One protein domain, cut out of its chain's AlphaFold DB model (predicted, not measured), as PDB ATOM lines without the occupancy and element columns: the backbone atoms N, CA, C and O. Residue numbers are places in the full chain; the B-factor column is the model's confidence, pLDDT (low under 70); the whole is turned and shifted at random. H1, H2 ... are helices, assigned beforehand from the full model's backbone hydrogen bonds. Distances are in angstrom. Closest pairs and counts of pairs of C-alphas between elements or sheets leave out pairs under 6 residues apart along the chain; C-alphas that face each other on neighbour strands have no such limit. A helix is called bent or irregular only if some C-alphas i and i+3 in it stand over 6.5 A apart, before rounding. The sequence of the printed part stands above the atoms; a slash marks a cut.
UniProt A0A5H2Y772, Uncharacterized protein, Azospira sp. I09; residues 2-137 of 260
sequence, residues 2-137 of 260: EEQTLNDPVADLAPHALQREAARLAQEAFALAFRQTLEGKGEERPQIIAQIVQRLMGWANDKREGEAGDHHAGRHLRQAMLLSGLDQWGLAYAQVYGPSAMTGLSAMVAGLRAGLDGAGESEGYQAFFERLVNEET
ATOM      1  N   GLU A   2      19.055   0.493  15.051       58.72
ATOM      2  CA  GLU A   2      18.953   0.542  13.597       58.72
ATOM      3  C   GLU A   2      20.347   0.519  12.978       58.72
ATOM      4  O   GLU A   2      21.253   1.228  13.417       58.72
ATOM      5  N   GLU A   3      20.493  -0.287  11.934       60.59
ATOM      6  CA  GLU A   3      21.657  -0.350  11.049       60.59
ATOM      7  C   GLU A   3      22.171   1.043  10.628       60.59
ATOM      8  O   GLU A   3      23.369   1.246  10.474       60.59
ATOM      9  N   GLN A   4      21.262   2.023  10.540       59.16
ATOM     10  CA  GLN A   4      21.519   3.427  10.194       59.16
ATOM     11  C   GLN A   4      22.429   4.173  11.186       59.16
ATOM     12  O   GLN A   4      22.887   5.270  10.884       59.16
ATOM     13  N   THR A   5      22.685   3.609  12.370       68.56
ATOM     14  CA  THR A   5      23.551   4.225  13.391       68.56
ATOM     15  C   THR A   5      25.015   3.790  13.303       68.56
ATOM     16  O   THR A   5      25.856   4.348  14.007       68.56
ATOM     17  N   LEU A   6      25.340   2.807  12.453       85.19
ATOM     18  CA  LEU A   6      26.709   2.330  12.273       85.19
ATOM     19  C   LEU A   6      27.482   3.254  11.328       85.19
ATOM     20  O   LEU A   6      27.013   3.578  10.240       85.19
ATOM     21  N   ASN A   7      28.693   3.643  11.729       90.94
ATOM     22  CA  ASN A   7      29.596   4.384  10.857       90.94
ATOM     23  C   ASN A   7      30.185   3.437   9.802       90.94
ATOM     24  O   ASN A   7      31.083   2.645  10.110       90.94
ATOM     25  N   ASP A   8      29.666   3.512   8.578       93.56
ATOM     26  CA  ASP A   8      30.158   2.749   7.436       93.56
ATOM     27  C   ASP A   8      31.236   3.550   6.690       93.56
ATOM     28  O   ASP A   8      30.936   4.543   6.020       93.56
ATOM     29  N   PRO A   9      32.506   3.127   6.768       94.12
ATOM     30  CA  PRO A   9      33.624   3.921   6.291       94.12
ATOM     31  C   PRO A   9      33.812   3.847   4.764       94.12
ATOM     32  O   PRO A   9      34.817   4.347   4.253       94.12
ATOM     33  N   VAL A  10      32.891   3.199   4.038       93.69
ATOM     34  CA  VAL A  10      32.813   3.232   2.570       93.69
ATOM     35  C   VAL A  10      31.494   3.819   2.051       93.69
ATOM     36  O   VAL A  10      31.255   3.786   0.844       93.69
ATOM     37  N   ALA A  11      30.658   4.396   2.922       92.25
ATOM     38  CA  ALA A  11      29.366   4.972   2.538       92.25
ATOM     39  C   ALA A  11      29.475   6.093   1.487       92.25
ATOM     40  O   ALA A  11      28.604   6.194   0.623       92.25
ATOM     41  N   ASP A  12      30.559   6.877   1.506       90.56
ATOM     42  CA  ASP A  12      30.810   7.937   0.516       90.56
ATOM     43  C   ASP A  12      31.096   7.383  -0.893       90.56
ATOM     44  O   ASP A  12      30.816   8.037  -1.896       90.56
ATOM     45  N   LEU A  13      31.638   6.161  -0.983       91.75
ATOM     46  CA  LEU A  13      31.930   5.473  -2.248       91.75
ATOM     47  C   LEU A  13      30.757   4.610  -2.722       91.75
ATOM     48  O   LEU A  13      30.534   4.447  -3.922       91.75
ATOM     49  N   ALA A  14      30.023   4.023  -1.777       92.69
ATOM     50  CA  ALA A  14      28.824   3.247  -2.029       92.69
ATOM     51  C   ALA A  14      27.800   3.506  -0.917       92.69
ATOM     52  O   ALA A  14      27.877   2.877   0.142       92.69
ATOM     53  N   PRO A  15      26.806   4.380  -1.157       92.56
ATOM     54  CA  PRO A  15      25.733   4.619  -0.200       92.56
ATOM     55  C   PRO A  15      24.979   3.330   0.136       92.56
ATOM     56  O   PRO A  15      24.881   2.426  -0.698       92.56
ATOM     57  N   HIS A  16      24.362   3.259   1.317       93.69
ATOM     58  CA  HIS A  16      23.655   2.060   1.793       93.69
ATOM     59  C   HIS A  16      22.676   1.459   0.769       93.69
ATOM     60  O   HIS A  16      22.592   0.243   0.631       93.69
ATOM     61  N   ALA A  17      21.954   2.289   0.008       94.06
ATOM     62  CA  ALA A  17      21.048   1.807  -1.038       94.06
ATOM     63  C   ALA A  17      21.780   1.005  -2.134       94.06
ATOM     64  O   ALA A  17      21.303  -0.055  -2.536       94.06
ATOM     65  N   LEU A  18      22.958   1.473  -2.558       94.94
ATOM     66  CA  LEU A  18      23.797   0.813  -3.560       94.94
ATOM     67  C   LEU A  18      24.409  -0.485  -3.018       94.94
ATOM     68  O   LEU A  18      24.522  -1.476  -3.733       94.94
ATOM     69  N   GLN A  19      24.768  -0.506  -1.735       97.25
ATOM     70  CA  GLN A  19      25.253  -1.713  -1.068       97.25
ATOM     71  C   GLN A  19      24.181  -2.815  -1.017       97.25
ATOM     72  O   GLN A  19      24.459  -3.970  -1.344       97.25
ATOM     73  N   ARG A  20      22.935  -2.461  -0.668       98.00
ATOM     74  CA  ARG A  20      21.794  -3.395  -0.690       98.00
ATOM     75  C   ARG A  20      21.477  -3.878  -2.103       98.00
ATOM     76  O   ARG A  20      21.154  -5.046  -2.316       98.00
ATOM     77  N   GLU A  21      21.608  -2.996  -3.091       98.00
ATOM     78  CA  GLU A  21      21.490  -3.370  -4.500       98.00
ATOM     79  C   GLU A  21      22.547  -4.410  -4.901       98.00
ATOM     80  O   GLU A  21      22.200  -5.406  -5.533       98.00
ATOM     81  N   ALA A  22      23.803  -4.248  -4.471       98.38
ATOM     82  CA  ALA A  22      24.867  -5.220  -4.731       98.38
ATOM     83  C   ALA A  22      24.538  -6.614  -4.163       98.38
ATOM     84  O   ALA A  22      24.740  -7.622  -4.844       98.38
ATOM     85  N   ALA A  23      23.986  -6.679  -2.944       98.69
ATOM     86  CA  ALA A  23      23.559  -7.935  -2.323       98.69
ATOM     87  C   ALA A  23      22.440  -8.613  -3.129       98.69
ATOM     88  O   ALA A  23      22.515  -9.812  -3.417       98.69
ATOM     89  N   ARG A  24      21.443  -7.832  -3.569       98.50
ATOM     90  CA  ARG A  24      20.347  -8.316  -4.420       98.50
ATOM     91  C   ARG A  24      20.853  -8.823  -5.769       98.50
ATOM     92  O   ARG A  24      20.459  -9.901  -6.203       98.50
ATOM     93  N   LEU A  25      21.756  -8.087  -6.415       98.44
ATOM     94  CA  LEU A  25      22.353  -8.494  -7.688       98.44
ATOM     95  C   LEU A  25      23.144  -9.796  -7.557       98.44
ATOM     96  O   LEU A  25      23.015 -10.663  -8.420       98.44
ATOM     97  N   ALA A  26      23.917  -9.962  -6.478       98.50
ATOM     98  CA  ALA A  26      24.631 -11.207  -6.208       98.50
ATOM     99  C   ALA A  26      23.661 -12.387  -6.026       98.50
ATOM    100  O   ALA A  26      23.876 -13.444  -6.617       98.50
ATOM    101  N   GLN A  27      22.567 -12.199  -5.278       98.38
ATOM    102  CA  GLN A  27      21.520 -13.211  -5.111       98.38
ATOM    103  C   GLN A  27      20.856 -13.585  -6.443       98.38
ATOM    104  O   GLN A  27      20.734 -14.767  -6.759       98.38
ATOM    105  N   GLU A  28      20.420 -12.598  -7.229       98.31
ATOM    106  CA  GLU A  28      19.768 -12.831  -8.521       98.31
ATOM    107  C   GLU A  28      20.700 -13.555  -9.498       98.31
ATOM    108  O   GLU A  28      20.303 -14.533 -10.135       98.31
ATOM    109  N   ALA A  29      21.953 -13.104  -9.592       98.06
ATOM    110  CA  ALA A  29      22.959 -13.714 -10.450       98.06
ATOM    111  C   ALA A  29      23.276 -15.152 -10.023       98.06
ATOM    112  O   ALA A  29      23.316 -16.044 -10.873       98.06
ATOM    113  N   PHE A  30      23.437 -15.395  -8.718       98.19
ATOM    114  CA  PHE A  30      23.602 -16.741  -8.180       98.19
ATOM    115  C   PHE A  30      22.407 -17.632  -8.530       98.19
ATOM    116  O   PHE A  30      22.600 -18.700  -9.103       98.19
ATOM    117  N   ALA A  31      21.177 -17.188  -8.255       96.12
ATOM    118  CA  ALA A  31      19.973 -17.975  -8.506       96.12
ATOM    119  C   ALA A  31      19.823 -18.351  -9.990       96.12
ATOM    120  O   ALA A  31      19.478 -19.489 -10.312       96.12
ATOM    121  N   LEU A  32      20.126 -17.419 -10.901       95.19
ATOM    122  CA  LEU A  32      20.124 -17.681 -12.341       95.19
ATOM    123  C   LEU A  32      21.215 -18.685 -12.737       95.19
ATOM    124  O   LEU A  32      20.917 -19.663 -13.419       95.19
ATOM    125  N   ALA A  33      22.460 -18.486 -12.295       94.94
ATOM    126  CA  ALA A  33      23.575 -19.378 -12.619       94.94
ATOM    127  C   ALA A  33      23.390 -20.794 -12.037       94.94
ATOM    128  O   ALA A  33      23.709 -21.794 -12.690       94.94
ATOM    129  N   PHE A  34      22.834 -20.887 -10.828       94.44
ATOM    130  CA  PHE A  34      22.503 -22.143 -10.168       94.44
ATOM    131  C   PHE A  34      21.404 -22.889 -10.930       94.44
ATOM    132  O   PHE A  34      21.598 -24.043 -11.309       94.44
ATOM    133  N   ARG A  35      20.304 -22.209 -11.291       92.31
ATOM    134  CA  ARG A  35      19.233 -22.798 -12.115       92.31
ATOM    135  C   ARG A  35      19.751 -23.291 -13.464       92.31
ATOM    136  O   ARG A  35      19.426 -24.397 -13.872       92.31
ATOM    137  N   GLN A  36      20.617 -22.527 -14.128       92.31
ATOM    138  CA  GLN A  36      21.245 -22.958 -15.384       92.31
ATOM    139  C   GLN A  36      22.140 -24.193 -15.226       92.31
ATOM    140  O   GLN A  36      22.362 -24.919 -16.192       92.31
ATOM    141  N   THR A  37      22.664 -24.443 -14.027       90.94
ATOM    142  CA  THR A  37      23.440 -25.655 -13.749       90.94
ATOM    143  C   THR A  37      22.538 -26.877 -13.585       90.94
ATOM    144  O   THR A  37      22.916 -27.954 -14.037       90.94
ATOM    145  N   LEU A  38      21.359 -26.710 -12.981       87.12
ATOM    146  CA  LEU A  38      20.422 -27.806 -12.710       87.12
ATOM    147  C   LEU A  38      19.488 -28.122 -13.887       87.12
ATOM    148  O   LEU A  38      19.222 -29.285 -14.169       87.12
ATOM    149  N   GLU A  39      18.987 -27.090 -14.563       86.19
ATOM    150  CA  GLU A  39      17.893 -27.187 -15.542       86.19
ATOM    151  C   GLU A  39      18.326 -26.801 -16.963       86.19
ATOM    152  O   GLU A  39      17.614 -27.069 -17.933       86.19
ATOM    153  N   GLY A  40      19.474 -26.132 -17.106       74.12
ATOM    154  CA  GLY A  40      19.924 -25.590 -18.381       74.12
ATOM    155  C   GLY A  40      20.246 -26.684 -19.397       74.12
ATOM    156  O   GLY A  40      20.960 -27.646 -19.108       74.12
ATOM    157  N   LYS A  41      19.785 -26.500 -20.640       68.62
ATOM    158  CA  LYS A  41      20.290 -27.277 -21.777       68.62
ATOM    159  C   LYS A  41      21.745 -26.861 -21.987       68.62
ATOM    160  O   LYS A  41      22.013 -25.696 -22.266       68.62
ATOM    161  N   GLY A  42      22.683 -27.792 -21.801       67.38
ATOM    162  CA  GLY A  42      24.119 -27.499 -21.665       67.38
ATOM    163  C   GLY A  42      24.749 -26.622 -22.760       67.38
ATOM    164  O   GLY A  42      25.768 -25.988 -22.495       67.38
ATOM    165  N   GLU A  43      24.136 -26.544 -23.945       74.94
ATOM    166  CA  GLU A  43      24.573 -25.732 -25.089       74.94
ATOM    167  C   GLU A  43      24.294 -24.223 -24.929       74.94
ATOM    168  O   GLU A  43      25.108 -23.409 -25.357       74.94
ATOM    169  N   GLU A  44      23.201 -23.823 -24.267       85.00
ATOM    170  CA  GLU A  44      22.821 -22.403 -24.098       85.00
ATOM    171  C   GLU A  44      23.451 -21.766 -22.848       85.00
ATOM    172  O   GLU A  44      23.607 -20.544 -22.754       85.00
ATOM    173  N   ARG A  45      23.860 -22.598 -21.882       86.88
ATOM    174  CA  ARG A  45      24.405 -22.156 -20.591       86.88
ATOM    175  C   ARG A  45      25.561 -21.151 -20.731       86.88
ATOM    176  O   ARG A  45      25.505 -20.134 -20.041       86.88
ATOM    177  N   PRO A  46      26.591 -21.356 -21.580       91.00
ATOM    178  CA  PRO A  46      27.691 -20.395 -21.696       91.00
ATOM    179  C   PRO A  46      27.224 -18.999 -22.125       91.00
ATOM    180  O   PRO A  46      27.714 -18.001 -21.600       91.00
ATOM    181  N   GLN A  47      26.246 -18.921 -23.033       92.12
ATOM    182  CA  GLN A  47      25.710 -17.652 -23.519       92.12
ATOM    183  C   GLN A  47      24.920 -16.920 -22.429       92.12
ATOM    184  O   GLN A  47      25.100 -15.718 -22.246       92.12
ATOM    185  N   ILE A  48      24.091 -17.642 -21.669       92.88
ATOM    186  CA  ILE A  48      23.329 -17.065 -20.552       92.88
ATOM    187  C   ILE A  48      24.279 -16.568 -19.456       92.88
ATOM    188  O   ILE A  48      24.131 -15.446 -18.975       92.88
ATOM    189  N   ILE A  49      25.298 -17.356 -19.099       94.94
ATOM    190  CA  ILE A  49      26.311 -16.936 -18.122       94.94
ATOM    191  C   ILE A  49      27.049 -15.679 -18.603       94.94
ATOM    192  O   ILE A  49      27.207 -14.739 -17.826       94.94
ATOM    193  N   ALA A  50      27.435 -15.605 -19.880       94.94
ATOM    194  CA  ALA A  50      28.085 -14.419 -20.438       94.94
ATOM    195  C   ALA A  50      27.200 -13.160 -20.351       94.94
ATOM    196  O   ALA A  50      27.702 -12.084 -20.026       94.94
ATOM    197  N   GLN A  51      25.887 -13.284 -20.571       95.88
ATOM    198  CA  GLN A  51      24.941 -12.169 -20.415       95.88
ATOM    199  C   GLN A  51      24.844 -11.690 -18.961       95.88
ATOM    200  O   GLN A  51      24.812 -10.483 -18.710       95.88
ATOM    201  N   ILE A  52      24.842 -12.615 -17.994       96.62
ATOM    202  CA  ILE A  52      24.854 -12.257 -16.570       96.62
ATOM    203  C   ILE A  52      26.150 -11.508 -16.233       96.62
ATOM    204  O   ILE A  52      26.092 -10.436 -15.633       96.62
ATOM    205  N   VAL A  53      27.308 -12.014 -16.678       97.12
ATOM    206  CA  VAL A  53      28.614 -11.354 -16.484       97.12
ATOM    207  C   VAL A  53      28.611  -9.941 -17.070       97.12
ATOM    208  O   VAL A  53      29.019  -9.002 -16.391       97.12
ATOM    209  N   GLN A  54      28.102  -9.758 -18.294       95.88
ATOM    210  CA  GLN A  54      28.005  -8.437 -18.925       95.88
ATOM    211  C   GLN A  54      27.138  -7.468 -18.117       95.88
ATOM    212  O   GLN A  54      27.543  -6.327 -17.900       95.88
ATOM    213  N   ARG A  55      25.976  -7.916 -17.624       96.94
ATOM    214  CA  ARG A  55      25.095  -7.100 -16.775       96.94
ATOM    215  C   ARG A  55      25.788  -6.690 -15.473       96.94
ATOM    216  O   ARG A  55      25.715  -5.526 -15.089       96.94
ATOM    217  N   LEU A  56      26.458  -7.629 -14.805       97.06
ATOM    218  CA  LEU A  56      27.167  -7.375 -13.550       97.06
ATOM    219  C   LEU A  56      28.342  -6.405 -13.740       97.06
ATOM    220  O   LEU A  56      28.475  -5.451 -12.976       97.06
ATOM    221  N   MET A  57      29.147  -6.595 -14.789       94.06
ATOM    222  CA  MET A  57      30.237  -5.674 -15.131       94.06
ATOM    223  C   MET A  57      29.715  -4.294 -15.526       94.06
ATOM    224  O   MET A  57      30.288  -3.291 -15.114       94.06
ATOM    225  N   GLY A  58      28.615  -4.233 -16.280       94.12
ATOM    226  CA  GLY A  58      27.950  -2.979 -16.623       94.12
ATOM    227  C   GLY A  58      27.530  -2.208 -15.376       94.12
ATOM    228  O   GLY A  58      27.870  -1.039 -15.246       94.12
ATOM    229  N   TRP A  59      26.883  -2.876 -14.417       95.69
ATOM    230  CA  TRP A  59      26.503  -2.262 -13.142       95.69
ATOM    231  C   TRP A  59      27.709  -1.795 -12.318       95.69
ATOM    232  O   TRP A  59      27.680  -0.711 -11.736       95.69
ATOM    233  N   ALA A  60      28.773  -2.600 -12.267       93.06
ATOM    234  CA  ALA A  60      29.965  -2.270 -11.496       93.06
ATOM    235  C   ALA A  60      30.718  -1.071 -12.089       93.06
ATOM    236  O   ALA A  60      31.183  -0.210 -11.344       93.06
ATOM    237  N   ASN A  61      30.788  -0.996 -13.420       89.81
ATOM    238  CA  ASN A  61      31.476   0.059 -14.161       89.81
ATOM    239  C   ASN A  61      30.631   1.322 -14.364       89.81
ATOM    240  O   ASN A  61      31.159   2.322 -14.846       89.81
ATOM    241  N   ASP A  62      29.341   1.285 -14.030       89.25
ATOM    242  CA  ASP A  62      28.455   2.427 -14.209       89.25
ATOM    243  C   ASP A  62      28.928   3.620 -13.369       89.25
ATOM    244  O   ASP A  62      29.266   3.477 -12.186       89.25
ATOM    245  N   LYS A  63      28.961   4.803 -13.986       81.75
ATOM    246  CA  LYS A  63      29.344   6.047 -13.317       81.75
ATOM    247  C   LYS A  63      28.118   6.625 -12.637       81.75
ATOM    248  O   LYS A  63      27.143   6.972 -13.297       81.75
ATOM    249  N   ARG A  64      28.171   6.744 -11.313       82.44
ATOM    250  CA  ARG A  64      27.019   7.191 -10.529       82.44
ATOM    251  C   ARG A  64      27.035   8.705 -10.350       82.44
ATOM    252  O   ARG A  64      28.074   9.312 -10.084       82.44
ATOM    253  N   GLU A  65      25.867   9.320 -10.506       66.75
ATOM    254  CA  GLU A  65      25.668  10.730 -10.179       66.75
ATOM    255  C   GLU A  65      25.901  10.946  -8.680       66.75
ATOM    256  O   GLU A  65      25.405  10.187  -7.851       66.75
ATOM    257  N   GLY A  66      26.676  11.972  -8.328       63.25
ATOM    258  CA  GLY A  66      26.985  12.273  -6.929       63.25
ATOM    259  C   GLY A  66      28.121  11.451  -6.312       63.25
ATOM    260  O   GLY A  66      28.356  11.610  -5.119       63.25
ATOM    261  N   GLU A  67      28.862  10.638  -7.083       66.06
ATOM    262  CA  GLU A  67      30.169  10.114  -6.649       66.06
ATOM    263  C   GLU A  67      31.136  11.289  -6.408       66.06
ATOM    264  O   GLU A  67      31.833  11.760  -7.310       66.06
ATOM    265  N   ALA A  68      31.146  11.803  -5.178       53.91
ATOM    266  CA  ALA A  68      32.104  12.790  -4.706       53.91
ATOM    267  C   ALA A  68      33.391  12.057  -4.304       53.91
ATOM    268  O   ALA A  68      33.639  11.804  -3.131       53.91
ATOM    269  N   GLY A  69      34.197  11.647  -5.283       59.44
ATOM    270  CA  GLY A  69      35.419  10.900  -5.002       59.44
ATOM    271  C   GLY A  69      36.101  10.332  -6.237       59.44
ATOM    272  O   GLY A  69      35.739  10.634  -7.375       59.44
ATOM    273  N   ASP A  70      37.112   9.503  -5.993       70.00
ATOM    274  CA  ASP A  70      37.799   8.754  -7.037       70.00
ATOM    275  C   ASP A  70      36.849   7.702  -7.635       70.00
ATOM    276  O   ASP A  70      36.542   6.683  -7.011       70.00
ATOM    277  N   HIS A  71      36.372   7.960  -8.855       76.12
ATOM    278  CA  HIS A  71      35.490   7.064  -9.607       76.12
ATOM    279  C   HIS A  71      36.067   5.639  -9.717       76.12
ATOM    280  O   HIS A  71      35.316   4.659  -9.733       76.12
ATOM    281  N   HIS A  72      37.398   5.500  -9.726       85.62
ATOM    282  CA  HIS A  72      38.050   4.196  -9.736       85.62
ATOM    283  C   HIS A  72      37.783   3.425  -8.436       85.62
ATOM    284  O   HIS A  72      37.394   2.259  -8.506       85.62
ATOM    285  N   ALA A  73      37.871   4.087  -7.279       89.81
ATOM    286  CA  ALA A  73      37.630   3.481  -5.972       89.81
ATOM    287  C   ALA A  73      36.173   3.012  -5.790       89.81
ATOM    288  O   ALA A  73      35.935   1.899  -5.319       89.81
ATOM    289  N   GLY A  74      35.190   3.818  -6.209       91.94
ATOM    290  CA  GLY A  74      33.771   3.431  -6.158       91.94
ATOM    291  C   GLY A  74      33.469   2.196  -7.015       91.94
ATOM    292  O   GLY A  74      32.790   1.262  -6.576       91.94
ATOM    293  N   ARG A  75      34.037   2.147  -8.224       91.69
ATOM    294  CA  ARG A  75      33.951   0.984  -9.119       91.69
ATOM    295  C   ARG A  75      34.631  -0.253  -8.521       91.69
ATOM    296  O   ARG A  75      34.027  -1.324  -8.535       91.69
ATOM    297  N   HIS A  76      35.840  -0.129  -7.966       93.50
ATOM    298  CA  HIS A  76      36.545  -1.249  -7.322       93.50
ATOM    299  C   HIS A  76      35.762  -1.816  -6.138       93.50
ATOM    300  O   HIS A  76      35.638  -3.033  -6.013       93.50
ATOM    301  N   LEU A  77      35.156  -0.954  -5.316       94.94
ATOM    302  CA  LEU A  77      34.282  -1.375  -4.223       94.94
ATOM    303  C   LEU A  77      33.050  -2.140  -4.730       94.94
ATOM    304  O   LEU A  77      32.701  -3.184  -4.180       94.94
ATOM    305  N   ARG A  78      32.398  -1.670  -5.801       95.44
ATOM    306  CA  ARG A  78      31.274  -2.389  -6.429       95.44
ATOM    307  C   ARG A  78      31.684  -3.772  -6.933       95.44
ATOM    308  O   ARG A  78      30.961  -4.741  -6.702       95.44
ATOM    309  N   GLN A  79      32.845  -3.876  -7.576       94.94
ATOM    310  CA  GLN A  79      33.408  -5.154  -8.019       94.94
ATOM    311  C   GLN A  79      33.693  -6.074  -6.817       94.94
ATOM    312  O   GLN A  79      33.312  -7.248  -6.850       94.94
ATOM    313  N   ALA A  80      34.279  -5.535  -5.737       96.38
ATOM    314  CA  ALA A  80      34.545  -6.230  -4.471       96.38
ATOM    315  C   ALA A  80      33.274  -6.817  -3.858       96.38
ATOM    316  O   ALA A  80      33.247  -8.008  -3.539       96.38
ATOM    317  N   MET A  81      32.204  -6.025  -3.775       97.88
ATOM    318  CA  MET A  81      30.907  -6.489  -3.280       97.88
ATOM    319  C   MET A  81      30.329  -7.606  -4.157       97.88
ATOM    320  O   MET A  81      29.949  -8.647  -3.630       97.88
ATOM    321  N   LEU A  82      30.305  -7.458  -5.487       97.06
ATOM    322  CA  LEU A  82      29.736  -8.492  -6.362       97.06
ATOM    323  C   LEU A  82      30.474  -9.829  -6.252       97.06
ATOM    324  O   LEU A  82      29.840 -10.862  -6.044       97.06
ATOM    325  N   LEU A  83      31.803  -9.821  -6.365       95.81
ATOM    326  CA  LEU A  83      32.587 -11.054  -6.291       95.81
ATOM    327  C   LEU A  83      32.540 -11.677  -4.892       95.81
ATOM    328  O   LEU A  83      32.329 -12.881  -4.788       95.81
ATOM    329  N   SER A  84      32.637 -10.873  -3.826       96.56
ATOM    330  CA  SER A  84      32.480 -11.368  -2.449       96.56
ATOM    331  C   SER A  84      31.097 -11.979  -2.220       96.56
ATOM    332  O   SER A  84      30.970 -13.029  -1.593       96.56
ATOM    333  N   GLY A  85      30.049 -11.362  -2.774       97.88
ATOM    334  CA  GLY A  85      28.686 -11.872  -2.692       97.88
ATOM    335  C   GLY A  85      28.532 -13.225  -3.376       97.88
ATOM    336  O   GLY A  85      28.008 -14.167  -2.783       97.88
ATOM    337  N   LEU A  86      29.030 -13.336  -4.608       98.00
ATOM    338  CA  LEU A  86      28.988 -14.572  -5.387       98.00
ATOM    339  C   LEU A  86      29.808 -15.698  -4.746       98.00
ATOM    340  O   LEU A  86      29.326 -16.829  -4.684       98.00
ATOM    341  N   ASP A  87      30.998 -15.394  -4.221       96.12
ATOM    342  CA  ASP A  87      31.831 -16.367  -3.507       96.12
ATOM    343  C   ASP A  87      31.112 -16.893  -2.247       96.12
ATOM    344  O   ASP A  87      31.123 -18.097  -1.980       96.12
ATOM    345  N   GLN A  88      30.415 -16.027  -1.499       96.50
ATOM    346  CA  GLN A  88      29.653 -16.433  -0.310       96.50
ATOM    347  C   GLN A  88      28.428 -17.293  -0.642       96.50
ATOM    348  O   GLN A  88      28.182 -18.283   0.050       96.50
ATOM    349  N   TRP A  89      27.680 -16.956  -1.698       97.88
ATOM    350  CA  TRP A  89      26.592 -17.806  -2.194       97.88
ATOM    351  C   TRP A  89      27.106 -19.184  -2.625       97.88
ATOM    352  O   TRP A  89      26.527 -20.209  -2.256       97.88
ATOM    353  N   GLY A  90      28.228 -19.209  -3.351       96.44
ATOM    354  CA  GLY A  90      28.882 -20.442  -3.777       96.44
ATOM    355  C   GLY A  90      29.300 -21.319  -2.610       96.44
ATOM    356  O   GLY A  90      28.955 -22.497  -2.580       96.44
ATOM    357  N   LEU A  91      29.982 -20.747  -1.616       95.00
ATOM    358  CA  LEU A  91      30.392 -21.473  -0.414       95.00
ATOM    359  C   LEU A  91      29.189 -22.057   0.339       95.00
ATOM    360  O   LEU A  91      29.233 -23.209   0.771       95.00
ATOM    361  N   ALA A  92      28.110 -21.281   0.473       96.25
ATOM    362  CA  ALA A  92      26.921 -21.702   1.202       96.25
ATOM    363  C   ALA A  92      26.243 -22.928   0.571       96.25
ATOM    364  O   ALA A  92      25.878 -23.859   1.286       96.25
ATOM    365  N   TYR A  93      26.106 -22.947  -0.758       95.50
ATOM    366  CA  TYR A  93      25.413 -24.024  -1.471       95.50
ATOM    367  C   TYR A  93      26.331 -25.191  -1.853       95.50
ATOM    368  O   TYR A  93      25.857 -26.325  -1.913       95.50
ATOM    369  N   ALA A  94      27.634 -24.968  -2.060       94.31
ATOM    370  CA  ALA A  94      28.595 -26.040  -2.332       94.31
ATOM    371  C   ALA A  94      28.654 -27.065  -1.193       94.31
ATOM    372  O   ALA A  94      28.833 -28.254  -1.445       94.31
ATOM    373  N   GLN A  95      28.472 -26.618   0.053       90.81
ATOM    374  CA  GLN A  95      28.493 -27.497   1.220       90.81
ATOM    375  C   GLN A  95      27.273 -28.432   1.292       90.81
ATOM    376  O   GLN A  95      27.363 -29.501   1.890       90.81
ATOM    377  N   VAL A  96      26.154 -28.046   0.671       93.12
ATOM    378  CA  VAL A  96      24.907 -28.830   0.642       93.12
ATOM    379  C   VAL A  96      24.830 -29.689  -0.621       93.12
ATOM    380  O   VAL A  96      24.570 -30.885  -0.549       93.12
ATOM    381  N   TYR A  97      25.094 -29.091  -1.784       92.94
ATOM    382  CA  TYR A  97      24.847 -29.699  -3.098       92.94
ATOM    383  C   TYR A  97      26.109 -30.185  -3.816       92.94
ATOM    384  O   TYR A  97      26.034 -30.794  -4.884       92.94
ATOM    385  N   GLY A  98      27.280 -29.925  -3.238       92.38
ATOM    386  CA  GLY A  98      28.570 -30.294  -3.798       92.38
ATOM    387  C   GLY A  98      29.065 -29.364  -4.919       92.38
ATOM    388  O   GLY A  98      28.331 -28.510  -5.428       92.38
ATOM    389  N   PRO A  99      30.332 -29.529  -5.347       90.19
ATOM    390  CA  PRO A  99      30.966 -28.638  -6.322       90.19
ATOM    391  C   PRO A  99      30.331 -28.670  -7.718       90.19
ATOM    392  O   PRO A  99      30.336 -27.660  -8.418       90.19
ATOM    393  N   SER A 100      29.764 -29.806  -8.140       90.56
ATOM    394  CA  SER A 100      29.145 -29.945  -9.467       90.56
ATOM    395  C   SER A 100      27.969 -28.984  -9.657       90.56
ATOM    396  O   SER A 100      27.837 -28.384 -10.727       90.56
ATOM    397  N   ALA A 101      27.175 -28.768  -8.606       90.50
ATOM    398  CA  ALA A 101      26.045 -27.845  -8.612       90.50
ATOM    399  C   ALA A 101      26.477 -26.372  -8.751       90.50
ATOM    400  O   ALA A 101      25.666 -25.521  -9.111       90.50
ATOM    401  N   MET A 102      27.758 -26.063  -8.514       94.62
ATOM    402  CA  MET A 102      28.317 -24.710  -8.606       94.62
ATOM    403  C   MET A 102      28.925 -24.384  -9.974       94.62
ATOM    404  O   MET A 102      29.407 -23.274 -10.169       94.62
ATOM    405  N   THR A 103      28.891 -25.299 -10.949       92.56
ATOM    406  CA  THR A 103      29.593 -25.127 -12.238       92.56
ATOM    407  C   THR A 103      29.225 -23.824 -12.962       92.56
ATOM    408  O   THR A 103      30.109 -23.122 -13.458       92.56
ATOM    409  N   GLY A 104      27.937 -23.463 -13.018       92.94
ATOM    410  CA  GLY A 104      27.493 -22.206 -13.632       92.94
ATOM    411  C   GLY A 104      28.001 -20.970 -12.886       92.94
ATOM    412  O   GLY A 104      28.442 -20.010 -13.516       92.94
ATOM    413  N   LEU A 105      28.015 -21.017 -11.551       95.38
ATOM    414  CA  LEU A 105      28.585 -19.959 -10.718       95.38
ATOM    415  C   LEU A 105      30.098 -19.831 -10.938       95.38
ATOM    416  O   LEU A 105      30.588 -18.721 -11.129       95.38
ATOM    417  N   SER A 106      30.837 -20.943 -10.972       94.44
ATOM    418  CA  SER A 106      32.283 -20.936 -11.224       94.44
ATOM    419  C   SER A 106      32.619 -20.313 -12.578       94.44
ATOM    420  O   SER A 106      33.539 -19.501 -12.664       94.44
ATOM    421  N   ALA A 107      31.848 -20.628 -13.625       94.69
ATOM    422  CA  ALA A 107      32.004 -20.008 -14.940       94.69
ATOM    423  C   ALA A 107      31.719 -18.495 -14.909       94.69
ATOM    424  O   ALA A 107      32.459 -17.715 -15.507       94.69
ATOM    425  N   MET A 108      30.683 -18.072 -14.180       96.00
ATOM    426  CA  MET A 108      30.348 -16.655 -14.009       96.00
ATOM    427  C   MET A 108      31.457 -15.886 -13.279       96.00
ATOM    428  O   MET A 108      31.894 -14.841 -13.755       96.00
ATOM    429  N   VAL A 109      31.948 -16.414 -12.154       95.31
ATOM    430  CA  VAL A 109      33.037 -15.802 -11.376       95.31
ATOM    431  C   VAL A 109      34.328 -15.731 -12.195       95.31
ATOM    432  O   VAL A 109      35.013 -14.710 -12.167       95.31
ATOM    433  N   ALA A 110      34.643 -16.770 -12.975       94.31
ATOM    434  CA  ALA A 110      35.783 -16.750 -13.888       94.31
ATOM    435  C   ALA A 110      35.652 -15.644 -14.950       94.31
ATOM    436  O   ALA A 110      36.610 -14.914 -15.191       94.31
ATOM    437  N   GLY A 111      34.462 -15.473 -15.538       94.19
ATOM    438  CA  GLY A 111      34.195 -14.400 -16.500       94.19
ATOM    439  C   GLY A 111      34.345 -12.999 -15.899       94.19
ATOM    440  O   GLY A 111      34.917 -12.118 -16.538       94.19
ATOM    441  N   LEU A 112      33.887 -12.800 -14.659       92.88
ATOM    442  CA  LEU A 112      34.066 -11.538 -13.936       92.88
ATOM    443  C   LEU A 112      35.548 -11.240 -13.675       92.88
ATOM    444  O   LEU A 112      36.008 -10.148 -13.997       92.88
ATOM    445  N   ARG A 113      36.309 -12.214 -13.153       91.81
ATOM    446  CA  ARG A 113      37.749 -12.052 -12.879       91.81
ATOM    447  C   ARG A 113      38.549 -11.767 -14.151       91.81
ATOM    448  O   ARG A 113      39.346 -10.837 -14.161       91.81
ATOM    449  N   ALA A 114      38.258 -12.468 -15.249       90.69
ATOM    450  CA  ALA A 114      38.894 -12.200 -16.540       90.69
ATOM    451  C   ALA A 114      38.656 -10.758 -17.030       90.69
ATOM    452  O   ALA A 114      39.547 -10.145 -17.617       90.69
ATOM    453  N   GLY A 115      37.469 -10.198 -16.767       84.94
ATOM    454  CA  GLY A 115      37.162  -8.799 -17.066       84.94
ATOM    455  C   GLY A 115      37.980  -7.799 -16.239       84.94
ATOM    456  O   GLY A 115      38.336  -6.745 -16.762       84.94
ATOM    457  N   LEU A 116      38.297  -8.125 -14.982       83.94
ATOM    458  CA  LEU A 116      39.144  -7.297 -14.111       83.94
ATOM    459  C   LEU A 116      40.606  -7.319 -14.558       83.94
ATOM    460  O   LEU A 116      41.220  -6.261 -14.704       83.94
ATOM    461  N   ASP A 117      41.130  -8.515 -14.829       82.25
ATOM    462  CA  ASP A 117      42.519  -8.704 -15.246       82.25
ATOM    463  C   ASP A 117      42.792  -8.020 -16.590       82.25
ATOM    464  O   ASP A 117      43.794  -7.322 -16.747       82.25
ATOM    465  N   GLY A 118      41.865  -8.141 -17.546       78.12
ATOM    466  CA  GLY A 118      41.973  -7.469 -18.844       78.12
ATOM    467  C   GLY A 118      41.955  -5.938 -18.761       78.12
ATOM    468  O   GLY A 118      42.459  -5.278 -19.668       78.12
ATOM    469  N   ALA A 119      41.402  -5.371 -17.686       77.00
ATOM    470  CA  ALA A 119      41.339  -3.929 -17.458       77.00
ATOM    471  C   ALA A 119      42.497  -3.394 -16.590       77.00
ATOM    472  O   ALA A 119      42.630  -2.180 -16.456       77.00
ATOM    473  N   GLY A 120      43.338  -4.265 -16.014       77.25
ATOM    474  CA  GLY A 120      44.416  -3.865 -15.101       77.25
ATOM    475  C   GLY A 120      43.917  -3.354 -13.744       77.25
ATOM    476  O   GLY A 120      44.586  -2.553 -13.102       77.25
ATOM    477  N   GLU A 121      42.732  -3.790 -13.310       77.62
ATOM    478  CA  GLU A 121      42.028  -3.247 -12.136       77.62
ATOM    479  C   GLU A 121      42.190  -4.111 -10.869       77.62
ATOM    480  O   GLU A 121      41.595  -3.823  -9.827       77.62
ATOM    481  N   SER A 122      42.977  -5.187 -10.953       76.94
ATOM    482  CA  SER A 122      43.016  -6.254  -9.946       76.94
ATOM    483  C   SER A 122      43.543  -5.782  -8.582       76.94
ATOM    484  O   SER A 122      43.029  -6.221  -7.555       76.94
ATOM    485  N   GLU A 123      44.498  -4.845  -8.540       82.12
ATOM    486  CA  GLU A 123      45.065  -4.332  -7.279       82.12
ATOM    487  C   GLU A 123      44.055  -3.501  -6.467       82.12
ATOM    488  O   GLU A 123      43.902  -3.706  -5.262       82.12
ATOM    489  N   GLY A 124      43.322  -2.593  -7.123       82.88
ATOM    490  CA  GLY A 124      42.356  -1.721  -6.446       82.88
ATOM    491  C   GLY A 124      41.132  -2.478  -5.931       82.88
ATOM    492  O   GLY A 124      40.682  -2.257  -4.805       82.88
ATOM    493  N   TYR A 125      40.637  -3.443  -6.711       87.00
ATOM    494  CA  TYR A 125      39.602  -4.380  -6.268       87.00
ATOM    495  C   TYR A 125      40.043  -5.188  -5.035       87.00
ATOM    496  O   TYR A 125      39.274  -5.313  -4.077       87.00
ATOM    497  N   GLN A 126      41.272  -5.716  -5.037       90.25
ATOM    498  CA  GLN A 126      41.770  -6.590  -3.974       90.25
ATOM    499  C   GLN A 126      41.817  -5.871  -2.618       90.25
ATOM    500  O   GLN A 126      41.417  -6.445  -1.605       90.25
ATOM    501  N   ALA A 127      42.206  -4.592  -2.602       92.81
ATOM    502  CA  ALA A 127      42.209  -3.777  -1.388       92.81
ATOM    503  C   ALA A 127      40.803  -3.641  -0.769       92.81
ATOM    504  O   ALA A 127      40.629  -3.789   0.443       92.81
ATOM    505  N   PHE A 128      39.772  -3.410  -1.590       95.75
ATOM    506  CA  PHE A 128      38.394  -3.374  -1.094       95.75
ATOM    507  C   PHE A 128      37.887  -4.752  -0.678       95.75
ATOM    508  O   PHE A 128      37.158  -4.844   0.306       95.75
ATOM    509  N   PHE A 129      38.278  -5.820  -1.372       94.06
ATOM    510  CA  PHE A 129      37.925  -7.179  -0.969       94.06
ATOM    511  C   PHE A 129      38.451  -7.498   0.438       94.06
ATOM    512  O   PHE A 129      37.690  -7.945   1.296       94.06
ATOM    513  N   GLU A 130      39.720  -7.194   0.713       95.19
ATOM    514  CA  GLU A 130      40.323  -7.358   2.041       95.19
ATOM    515  C   GLU A 130      39.631  -6.495   3.097       95.19
ATOM    516  O   GLU A 130      39.342  -6.967   4.197       95.19
ATOM    517  N   ARG A 131      39.298  -5.249   2.753       96.00
ATOM    518  CA  ARG A 131      38.562  -4.352   3.644       96.00
ATOM    519  C   ARG A 131      37.186  -4.904   4.014       96.00
ATOM    520  O   ARG A 131      36.824  -4.905   5.187       96.00
ATOM    521  N   LEU A 132      36.442  -5.429   3.040       96.31
ATOM    522  CA  LEU A 132      35.153  -6.082   3.284       96.31
ATOM    523  C   LEU A 132      35.290  -7.294   4.216       96.31
ATOM    524  O   LEU A 132      34.369  -7.571   4.980       96.31
ATOM    525  N   VAL A 133      36.409  -8.015   4.180       92.88
ATOM    526  CA  VAL A 133      36.644  -9.164   5.068       92.88
ATOM    527  C   VAL A 133      37.025  -8.716   6.482       92.88
ATOM    528  O   VAL A 133      36.500  -9.263   7.448       92.88
ATOM    529  N   ASN A 134      37.903  -7.721   6.608       94.38
ATOM    530  CA  ASN A 134      38.564  -7.391   7.873       94.38
ATOM    531  C   ASN A 134      37.868  -6.287   8.688       94.38
ATOM    532  O   ASN A 134      38.028  -6.237   9.905       94.38
ATOM    533  N   GLU A 135      37.096  -5.402   8.053       96.00
ATOM    534  CA  GLU A 135      36.389  -4.311   8.733       96.00
ATOM    535  C   GLU A 135      34.893  -4.610   8.795       96.00
ATOM    536  O   GLU A 135      34.203  -4.512   7.784       96.00
ATOM    537  N   GLU A 136      34.355  -4.948   9.972       95.62
ATOM    538  CA  GLU A 136      32.940  -5.326  10.121       95.62
ATOM    539  C   GLU A 136      31.969  -4.300   9.530       95.62
ATOM    540  O   GLU A 136      31.046  -4.687   8.811       95.62
ATOM    541  N   THR A 137      32.204  -3.011   9.795       96.12
ATOM    542  CA  THR A 137      31.306  -1.918   9.402       96.12
ATOM    543  C   THR A 137      31.454  -1.493   7.944       96.12
ATOM    544  O   THR A 137      30.550  -0.847   7.424       96.12
TER     545      THR A 137
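What this domain is: This is residues 2 to 137 of the 260 residues of an uncharacterized protein of Azospira sp. I09 (UniProt A0A5H2Y772). Two helical hairpins, H1 with H2 and H3 with H4, pack face to face as two crossed layers, and H5 packs on H3 on the side away from the first hairpin. Residues 2 to 15, with no named element, form a long lead-in at one end, 14 to 25 A from the mean of the C-alphas. The printed part has 136 residues with five named helices, in the order H1, H2, H3, H4, H5, and no named strand; the class is all helix. It is compact, with a radius of gyration of the C-alphas of 15.4 A and spans of 45 by 33 by 23 A.

Where its parts are: After the lead-in, H1 covers residues 16 to 38, 33.4 A long, from C-alpha 16 at (23.655, 2.060, 1.793). H2 is residues 45 to 61, 24.2 A. H3, the longest, is residues 71 to 97, 38.8 A, from C-alpha 71 at (35.490, 7.064, -9.607); it is neither bent nor irregular, but only just: C-alphas 92 and 95 are 6.0 A apart. H4 is residues 99 to 119, 29.0 A; it is irregular, with C-alphas 101 and 104 7.7 A apart, and has a kink of 41 degrees near residue 106. H5 is residues 122 to 134, 18.4 A, ending with C-alpha 134 at (38.564, -7.391, 7.873).

How they stand to each other: H3 is the hub, touching the other four helices. H1, H2 and H3 form an up-and-down bundle, each running against the one before it. H3 touches H1 with residues 78 to 90 alone, at a steep tilt of 42 degrees; the closest C-alphas, of Ala 26 and Gly 85, are 5.4 A apart. H1 and H2, a hairpin, touch at a shallow tilt of 8 degrees, opposite ways, closest at the C-alphas of Gln 36 and Arg 45, 6.1 A. H3 and H4, also a hairpin, touch at a shallow tilt of 15 degrees, closest at the C-alphas of Ala 94 and Met 102, 6.4 A. H4 touches H2 at a steep tilt of 45 degrees, closest at the C-alphas of Ile 49 and Met 108, 5.8 A. H5 touches H3 at a steep tilt of 60 degrees, closest at the C-alphas of His 76 and Tyr 125, 4.5 A; it is apart from H1 and H2. In H1 and H2 every O i to N i+4 pair is within hydrogen-bond range; in H3 21 of 23, in H4 14 of 17 and in H5 8 of 9 are.

The domain as a whole: The two C-alphas farthest apart, of Thr 5 and Glu 43, are 48.8 A apart. The printed part has no cut, and no link between its helices is long. Mean pLDDT of the printed part is 89.7; residues 2 to 5, 41 to 42 and 65 to 69 are under 70.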